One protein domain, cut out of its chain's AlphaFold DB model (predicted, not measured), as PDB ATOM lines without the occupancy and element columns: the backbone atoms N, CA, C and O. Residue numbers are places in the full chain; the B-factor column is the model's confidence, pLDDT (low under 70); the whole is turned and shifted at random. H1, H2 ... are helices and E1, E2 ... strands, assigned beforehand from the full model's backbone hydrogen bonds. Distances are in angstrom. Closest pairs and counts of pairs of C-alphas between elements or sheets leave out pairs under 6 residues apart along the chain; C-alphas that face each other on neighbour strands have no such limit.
ATOM      1  N   SER A   4     279.873 272.354 233.526       93.56
ATOM      2  CA  SER A   4     281.281 272.189 233.140       93.56
ATOM      3  C   SER A   4     281.983 271.077 233.928       93.56
ATOM      4  O   SER A   4     282.746 270.304 233.354       93.56
ATOM      5  N   LYS A   5     281.688 270.947 235.228       95.56
ATOM      6  CA  LYS A   5     282.230 269.886 236.092       95.56
ATOM      7  C   LYS A   5     281.650 268.518 235.743       95.56
ATOM      8  O   LYS A   5     282.394 267.540 235.729       95.56
ATOM      9  N   LEU A   6     280.356 268.464 235.426       95.31
ATOM     10  CA  LEU A   6     279.695 267.254 234.939       95.31
ATOM     11  C   LEU A   6     280.324 266.763 233.625       95.31
ATOM     12  O   LEU A   6     280.712 265.604 233.508       95.31
ATOM     13  N   PHE A   7     280.524 267.659 232.662       94.81
ATOM     14  CA  PHE A   7     281.162 267.333 231.386       94.81
ATOM     15  C   PHE A   7     282.631 266.927 231.549       94.81
ATOM     16  O   PHE A   7     283.105 266.015 230.873       94.81
ATOM     17  N   SER A   8     283.368 267.547 232.478       95.31
ATOM     18  CA  SER A   8     284.717 267.093 232.834       95.31
ATOM     19  C   SER A   8     284.727 265.663 233.381       95.31
ATOM     20  O   SER A   8     285.609 264.890 233.014       95.31
ATOM     21  N   LEU A   9     283.756 265.303 234.227       95.62
ATOM     22  CA  LEU A   9     283.625 263.956 234.785       95.62
ATOM     23  C   LEU A   9     283.406 262.913 233.676       95.62
ATOM     24  O   LEU A   9     284.123 261.914 233.626       95.62
ATOM     25  N   MET A  10     282.484 263.181 232.747       95.69
ATOM     26  CA  MET A  10     282.212 262.304 231.598       95.69
ATOM     27  C   MET A  10     283.444 262.119 230.716       95.69
ATOM     28  O   MET A  10     283.793 260.992 230.373       95.69
ATOM     29  N   LYS A  11     284.158 263.211 230.407       95.62
ATOM     30  CA  LYS A  11     285.407 263.152 229.632       95.62
ATOM     31  C   LYS A  11     286.485 262.323 230.316       95.62
ATOM     32  O   LYS A  11     287.187 261.557 229.661       95.62
ATOM     33  N   GLN A  12     286.615 262.467 231.633       94.56
ATOM     34  CA  GLN A  12     287.595 261.718 232.413       94.56
ATOM     35  C   GLN A  12     287.301 260.211 232.391       94.56
ATOM     36  O   GLN A  12     288.231 259.411 232.325       94.56
ATOM     37  N   HIS A  13     286.026 259.819 232.462       94.00
ATOM     38  CA  HIS A  13     285.631 258.408 232.506       94.00
ATOM     39  C   HIS A  13     285.360 257.798 231.134       94.00
ATOM     40  O   HIS A  13     285.220 256.581 231.044       94.00
ATOM     41  N   LYS A  14     285.280 258.627 230.087       96.56
ATOM     42  CA  LYS A  14     284.867 258.228 228.740       96.56
ATOM     43  C   LYS A  14     283.569 257.423 228.772       96.56
ATOM     44  O   LYS A  14     283.456 256.352 228.185       96.56
ATOM     45  N   SER A  15     282.597 257.915 229.529       97.00
ATOM     46  CA  SER A  15     281.284 257.293 229.631       97.00
ATOM     47  C   SER A  15     280.225 258.370 229.722       97.00
ATOM     48  O   SER A  15     280.373 259.334 230.476       97.00
ATOM     49  N   VAL A  16     279.181 258.192 228.922       97.69
ATOM     50  CA  VAL A  16     278.008 259.051 228.872       97.69
ATOM     51  C   VAL A  16     276.789 258.151 228.916       97.69
ATOM     52  O   VAL A  16     276.639 257.245 228.100       97.69
ATOM     53  N   GLN A  17     275.924 258.404 229.886       97.25
ATOM     54  CA  GLN A  17     274.608 257.800 229.968       97.25
ATOM     55  C   GLN A  17     273.561 258.905 229.917       97.25
ATOM     56  O   GLN A  17     273.654 259.855 230.695       97.25
ATOM     57  N   ILE A  18     272.569 258.759 229.038       97.56
ATOM     58  CA  ILE A  18     271.363 259.590 229.002       97.56
ATOM     59  C   ILE A  18     270.169 258.735 229.413       97.56
ATOM     60  O   ILE A  18     270.023 257.588 228.988       97.56
ATOM     61  N   ARG A  19     269.302 259.297 230.251       96.88
ATOM     62  CA  ARG A  19     268.011 258.710 230.599       96.88
ATOM     63  C   ARG A  19     266.910 259.741 230.465       96.88
ATOM     64  O   ARG A  19     267.029 260.841 231.000       96.88
ATOM     65  N   GLN A  20     265.831 259.357 229.801       96.06
ATOM     66  CA  GLN A  20     264.644 260.193 229.711       96.06
ATOM     67  C   GLN A  20     263.858 260.104 231.016       96.06
ATOM     68  O   GLN A  20     263.411 259.030 231.428       96.06
ATOM     69  N   GLY A  21     263.764 261.241 231.694       94.62
ATOM     70  CA  GLY A  21     262.958 261.424 232.884       94.62
ATOM     71  C   GLY A  21     261.674 262.187 232.580       94.62
ATOM     72  O   GLY A  21     261.502 262.756 231.501       94.62
ATOM     73  N   ARG A  22     260.747 262.210 233.536       92.50
ATOM     74  CA  ARG A  22     259.435 262.849 233.352       92.50
ATOM     75  C   ARG A  22     259.531 264.370 233.241       92.50
ATOM     76  O   ARG A  22     258.770 264.975 232.489       92.50
ATOM     77  N   ALA A  23     260.406 264.984 234.036       90.56
ATOM     78  CA  ALA A  23     260.539 266.440 234.129       90.56
ATOM     79  C   ALA A  23     261.821 266.976 233.474       90.56
ATOM     80  O   ALA A  23     261.900 268.162 233.158       90.56
ATOM     81  N   ALA A  24     262.824 266.118 233.288       94.56
ATOM     82  CA  ALA A  24     264.093 266.456 232.663       94.56
ATOM     83  C   ALA A  24     264.753 265.204 232.082       94.56
ATOM     84  O   ALA A  24     264.493 264.085 232.521       94.56
ATOM     85  N   GLN A  25     265.672 265.405 231.146       96.00
ATOM     86  CA  GLN A  25     266.644 264.379 230.787       96.00
ATOM     87  C   GLN A  25     267.743 264.321 231.853       96.00
ATOM     88  O   GLN A  25     268.189 265.349 232.366       96.00
ATOM     89  N   TRP A  26     268.194 263.118 232.175       97.50
ATOM     90  CA  TRP A  26     269.241 262.873 233.156       97.50
ATOM     91  C   TRP A  26     270.493 262.388 232.458       97.50
ATOM     92  O   TRP A  26     270.444 261.453 231.661       97.50
ATOM     93  N   VAL A  27     271.624 263.008 232.774       97.12
ATOM     94  CA  VAL A  27     272.899 262.716 232.124       97.12
ATOM     95  C   VAL A  27     273.937 262.392 233.178       97.12
ATOM     96  O   VAL A  27     273.986 263.027 234.228       97.12
ATOM     97  N   GLY A  28     274.784 261.411 232.911       96.19
ATOM     98  CA  GLY A  28     275.862 261.042 233.814       96.19
ATOM     99  C   GLY A  28     276.691 259.891 233.272       96.19
ATOM    100  O   GLY A  28     276.991 259.842 232.083       96.19
ATOM    101  N   ASP A  29     277.058 258.975 234.156       93.50
ATOM    102  CA  ASP A  29     277.727 257.718 233.832       93.50
ATOM    103  C   ASP A  29     277.005 256.552 234.532       93.50
ATOM    104  O   ASP A  29     275.932 256.712 235.111       93.50
ATOM    105  N   SER A  30     277.581 255.350 234.512       88.62
ATOM    106  CA  SER A  30     276.984 254.187 235.186       88.62
ATOM    107  C   SER A  30     276.923 254.298 236.718       88.62
ATOM    108  O   SER A  30     276.345 253.426 237.364       88.62
ATOM    109  N   SER A  31     277.533 255.332 237.310       94.12
ATOM    110  CA  SER A  31     277.668 255.518 238.760       94.12
ATOM    111  C   SER A  31     276.990 256.786 239.281       94.12
ATOM    112  O   SER A  31     276.875 256.952 240.495       94.12
ATOM    113  N   SER A  32     276.554 257.692 238.409       96.50
ATOM    114  CA  SER A  32     275.881 258.927 238.805       96.50
ATOM    115  C   SER A  32     275.001 259.476 237.689       96.50
ATOM    116  O   SER A  32     275.330 259.316 236.519       96.50
ATOM    117  N   LEU A  33     273.901 260.135 238.048       97.44
ATOM    118  CA  LEU A  33     272.961 260.772 237.124       97.44
ATOM    119  C   LEU A  33     272.588 262.156 237.650       97.44
ATOM    120  O   LEU A  33     272.340 262.320 238.844       97.44
ATOM    121  N   TYR A  34     272.506 263.135 236.752       97.25
ATOM    122  CA  TYR A  34     272.200 264.520 237.095       97.25
ATOM    123  C   TYR A  34     271.130 265.065 236.146       97.25
ATOM    124  O   TYR A  34     271.248 264.850 234.936       97.25
ATOM    125  N   PRO A  35     270.108 265.771 236.651       96.50
ATOM    126  CA  PRO A  35     269.068 266.327 235.809       96.50
ATOM    127  C   PRO A  35     269.623 267.509 235.011       96.50
ATOM    128  O   PRO A  35     270.350 268.362 235.532       96.50
ATOM    129  N   ILE A  36     269.270 267.566 233.731       94.94
ATOM    130  CA  ILE A  36     269.657 268.636 232.822       94.94
ATOM    131  C   ILE A  36     268.406 269.359 232.353       94.94
ATOM    132  O   ILE A  36     267.601 268.840 231.580       94.94
ATOM    133  N   TYR A  37     268.275 270.593 232.820       90.88
ATOM    134  CA  TYR A  37     267.193 271.493 232.449       90.88
ATOM    135  C   TYR A  37     267.648 272.448 231.347       90.88
ATOM    136  O   TYR A  37     268.829 272.788 231.251       90.88
ATOM    137  N   ASN A  38     266.689 272.940 230.563       88.38
ATOM    138  CA  ASN A  38     266.889 274.008 229.576       88.38
ATOM    139  C   ASN A  38     267.884 273.688 228.445       88.38
ATOM    140  O   ASN A  38     268.390 274.610 227.807       88.38
ATOM    141  N   LEU A  39     268.152 272.407 228.176       87.62
ATOM    142  CA  LEU A  39     268.812 271.974 226.946       87.62
ATOM    143  C   LEU A  39     267.802 271.282 226.024       87.62
ATOM    144  O   LEU A  39     266.849 270.679 226.525       87.62
ATOM    145  N   PRO A  40     268.008 271.336 224.694       90.69
ATOM    146  CA  PRO A  40     267.299 270.471 223.761       90.69
ATOM    147  C   PRO A  40     267.470 268.992 224.117       90.69
ATOM    148  O   PRO A  40     268.346 268.632 224.908       90.69
ATOM    149  N   GLN A  41     266.657 268.143 223.486       93.38
ATOM    150  CA  GLN A  41     266.797 266.694 223.580       93.38
ATOM    151  C   GLN A  41     268.236 266.286 223.252       93.38
ATOM    152  O   GLN A  41     268.725 266.540 222.148       93.38
ATOM    153  N   LEU A  42     268.911 265.685 224.224       95.38
ATOM    154  CA  LEU A  42     270.270 265.200 224.068       95.38
ATOM    155  C   LEU A  42     270.243 263.828 223.408       95.38
ATOM    156  O   LEU A  42     269.409 262.986 223.722       95.38
ATOM    157  N   ASN A  43     271.193 263.632 222.508       95.69
ATOM    158  CA  ASN A  43     271.505 262.374 221.853       95.69
ATOM    159  C   ASN A  43     273.031 262.270 221.718       95.69
ATOM    160  O   ASN A  43     273.767 263.149 222.179       95.69
ATOM    161  N   GLU A  44     273.510 261.215 221.068       96.81
ATOM    162  CA  GLU A  44     274.940 260.941 220.942       96.81
ATOM    163  C   GLU A  44     275.714 262.097 220.294       96.81
ATOM    164  O   GLU A  44     276.679 262.596 220.876       96.81
ATOM    165  N   ALA A  45     275.238 262.587 219.146       95.88
ATOM    166  CA  ALA A  45     275.878 263.677 218.413       95.88
ATOM    167  C   ALA A  45     275.909 264.980 219.231       95.88
ATOM    168  O   ALA A  45     276.947 265.637 219.325       95.88
ATOM    169  N   ALA A  46     274.795 265.325 219.888       95.88
ATOM    170  CA  ALA A  46     274.722 266.500 220.751       95.88
ATOM    171  C   ALA A  46     275.689 266.390 221.941       95.88
ATOM    172  O   ALA A  46     276.342 267.366 222.306       95.88
ATOM    173  N   MET A  47     275.820 265.202 222.544       96.31
ATOM    174  CA  MET A  47     276.766 264.985 223.640       96.31
ATOM    175  C   MET A  47     278.215 265.073 223.183       96.31
ATOM    176  O   MET A  47     279.032 265.673 223.881       96.31
ATOM    177  N   GLN A  48     278.539 264.508 222.023       96.94
ATOM    178  CA  GLN A  48     279.875 264.603 221.450       96.94
ATOM    179  C   GLN A  48     280.280 266.068 221.220       96.94
ATOM    180  O   GLN A  48     281.373 266.481 221.626       96.94
ATOM    181  N   GLU A  49     279.373 266.870 220.653       95.50
ATOM    182  CA  GLU A  49     279.569 268.304 220.435       95.50
ATOM    183  C   GLU A  49     279.734 269.065 221.760       95.50
ATOM    184  O   GLU A  49     280.722 269.777 221.948       95.50
ATOM    185  N   LEU A  50     278.826 268.864 222.724       94.75
ATOM    186  CA  LEU A  50     278.868 269.528 224.035       94.75
ATOM    187  C   LEU A  50     280.136 269.203 224.828       94.75
ATOM    188  O   LEU A  50     280.664 270.048 225.557       94.75
ATOM    189  N   LEU A  51     280.635 267.972 224.710       95.38
ATOM    190  CA  LEU A  51     281.875 267.565 225.359       95.38
ATOM    191  C   LEU A  51     283.114 268.108 224.626       95.38
ATOM    192  O   LEU A  51     284.173 268.226 225.262       95.38
ATOM    193  N   GLY A  52     282.975 268.496 223.354       96.00
ATOM    194  CA  GLY A  52     284.045 269.006 222.501       96.00
ATOM    195  C   GLY A  52     285.058 267.918 222.154       96.00
ATOM    196  O   GLY A  52     286.261 268.119 222.323       96.00
ATOM    197  N   VAL A  53     284.570 266.735 221.771       96.12
ATOM    198  CA  VAL A  53     285.381 265.528 221.548       96.12
ATOM    199  C   VAL A  53     285.383 265.176 220.059       96.12
ATOM    200  O   VAL A  53     284.326 265.087 219.443       96.12
ATOM    201  N   SER A  54     286.565 264.966 219.473       96.06
ATOM    202  CA  SER A  54     286.697 264.515 218.078       96.06
ATOM    203  C   SER A  54     286.183 263.085 217.892       96.06
ATOM    204  O   SER A  54     286.226 262.306 218.842       96.06
ATOM    205  N   ASP A  55     285.810 262.711 216.668       96.00
ATOM    206  CA  ASP A  55     285.313 261.364 216.332       96.00
ATOM    207  C   ASP A  55     286.264 260.252 216.825       96.00
ATOM    208  O   ASP A  55     285.878 259.426 217.647       96.00
ATOM    209  N   ASP A  56     287.560 260.337 216.496       95.81
ATOM    210  CA  ASP A  56     288.587 259.368 216.939       95.81
ATOM    211  C   ASP A  56     288.703 259.215 218.469       95.81
ATOM    212  O   ASP A  56     289.215 258.220 219.006       95.81
ATOM    213  N   ALA A  57     288.331 260.262 219.208       95.56
ATOM    214  CA  ALA A  57     288.334 260.241 220.661       95.56
ATOM    215  C   ALA A  57     287.005 259.708 221.206       95.56
ATOM    216  O   ALA A  57     287.036 259.038 222.243       95.56
ATOM    217  N   TRP A  58     285.893 259.978 220.515       97.19
ATOM    218  CA  TRP A  58     284.547 259.510 220.838       97.19
ATOM    219  C   TRP A  58     284.418 257.992 220.740       97.19
ATOM    220  O   TRP A  58     283.822 257.396 221.626       97.19
ATOM    221  N   ASP A  59     285.103 257.342 219.796       95.56
ATOM    222  CA  ASP A  59     285.126 255.871 219.657       95.56
ATOM    223  C   ASP A  59     285.559 255.121 220.932       95.56
ATOM    224  O   ASP A  59     285.330 253.924 221.100       95.56
ATOM    225  N   LYS A  60     286.230 255.819 221.853       96.56
ATOM    226  CA  LYS A  60     286.689 255.274 223.139       96.56
ATOM    227  C   LYS A  60     285.675 255.489 224.262       96.56
ATOM    228  O   LYS A  60     285.972 255.121 225.400       96.56
ATOM    229  N   TYR A  61     284.551 256.142 223.979       97.31
ATOM    230  CA  TYR A  61     283.492 256.412 224.934       97.31
ATOM    231  C   TYR A  61     282.493 255.267 224.948       97.31
ATOM    232  O   TYR A  61     282.122 254.705 223.924       97.31
ATOM    233  N   LYS A  62     282.011 254.952 226.146       97.50
ATOM    234  CA  LYS A  62     280.802 254.162 226.316       97.50
ATOM    235  C   LYS A  62     279.599 255.107 226.327       97.50
ATOM    236  O   LYS A  62     279.398 255.792 227.332       97.50
ATOM    237  N   TYR A  63     278.827 255.123 225.244       97.62
ATOM    238  CA  TYR A  63     277.549 255.831 225.152       97.62
ATOM    239  C   TYR A  63     276.379 254.866 225.389       97.62
ATOM    240  O   TYR A  63     276.330 253.784 224.807       97.62
ATOM    241  N   GLU A  64     275.450 255.242 226.265       97.50
ATOM    242  CA  GLU A  64     274.204 254.506 226.501       97.50
ATOM    243  C   GLU A  64     273.032 255.481 226.639       97.50
ATOM    244  O   GLU A  64     273.097 256.437 227.412       97.50
ATOM    245  N   GLU A  65     271.928 255.197 225.955       96.88
ATOM    246  CA  GLU A  65     270.694 255.976 226.038       96.88
ATOM    247  C   GLU A  65     269.525 255.079 226.441       96.88
ATOM    248  O   GLU A  65     269.412 253.935 225.996       96.88
ATOM    249  N   TYR A  66     268.665 255.590 227.323       96.50
ATOM    250  CA  TYR A  66     267.489 254.878 227.801       96.50
ATOM    251  C   TYR A  66     266.260 255.783 227.790       96.50
ATOM    252  O   TYR A  66     266.282 256.881 228.341       96.50
ATOM    253  N   GLU A  67     265.151 255.246 227.291       95.19
ATOM    254  CA  GLU A  67     263.834 255.903 227.240       95.19
ATOM    255  C   GLU A  67     263.168 256.088 228.613       95.19
ATOM    256  O   GLU A  67     262.070 256.628 228.712       95.19
TER     257      GLU A  67
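AT A GLANCE: This is residues 4 to 67 of the 178 residues of an uncharacterized protein of Ruminococcus flavefaciens (UniProt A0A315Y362). A strongly twisted sheet of four strands makes a wall, with H1 and H2 over one of its faces and no named helix over the other; the short H3 sits off the sheet, beyond the end where E1 and E4 begin. The link from E3 leads round from one edge of the sheet to H2, and E4 then closes the opposite edge. The printed part has 64 residues, with three named helices and four named strands in the order H1 E1 E2 E3 H2 H3 E4; the sheet is mixed, in the order E3 E2 E1 E4, and the class is mixed, helices and strands. The whole is compact, with a radius of gyration of the C-alphas of 10.9 A and spans of 33 by 23 by 22 A, only just rounded.

IN THESE COORDINATES: H1, residues 4 to 13, is 14.5 A long and begins at C-alpha 4 (281.281, 272.189, 233.140). E1, residues 15 to 20, is 16.9 A long and begins at C-alpha 15 (281.284, 257.293, 229.631). E2, residues 25 to 29, and E3, residues 32 to 36, measure 13.3 A and 13.0 A. H2, residues 44 to 51, is 10.6 A long, and H3, residues 55 to 58, is 4.9 A long. E4, residues 62 to 66, is 13.4 A long and ends at C-alpha 66 (267.489, 254.878, 227.801).

HOW THE PARTS SIT: E1, E2 and E3 form a meander, each strand the antiparallel neighbour of the one before, with hairpins E1 and E2, and E2 and E3. E1 and E2 stand at 155 degrees, with N 17 and O 28 2.8 A apart, within hydrogen-bond range. E2 and E3 stand at 150 degrees, with N 34 and O 27 at 2.9 A. E4 is parallel to E1 at 7 degrees, with N 18 and O 64 at 2.9 A. E3, H2 H3, E4 is a split strand-helix-strand unit, two strands running the same way with E2 and E1 between them; its crossover is right-handed. H1 is on the sheet at a height of 9.2 A, over E2 and only just over E1, on which 3 of its C-alphas fall; it runs along the strands, at 24 degrees to E2 on the local plane. H2, on the same face at a height of 9.9 A, is over E1 and only just slantwise to the strands, at 59 degrees to E1 on the local plane. H1 and H2 are close but not clearly touching, their closest C-alphas, those of Phe 7 and Leu 51, 6.1 A apart, at a steep tilt of 66 degrees. H3 is not on the sheet. In H1 and H2 every O i to N i+4 pair is within hydrogen-bond range; H3 is too short for such a pair.

THE WHOLE: The two C-alphas farthest apart, those of Ala 23 and Asp 56, are 33.6 A apart. The printed part has no cut; no link is long, and the link from E3 to H2, 7 residues, is short. The mean pLDDT of the printed part is 95.3, and no printed residue is under 70.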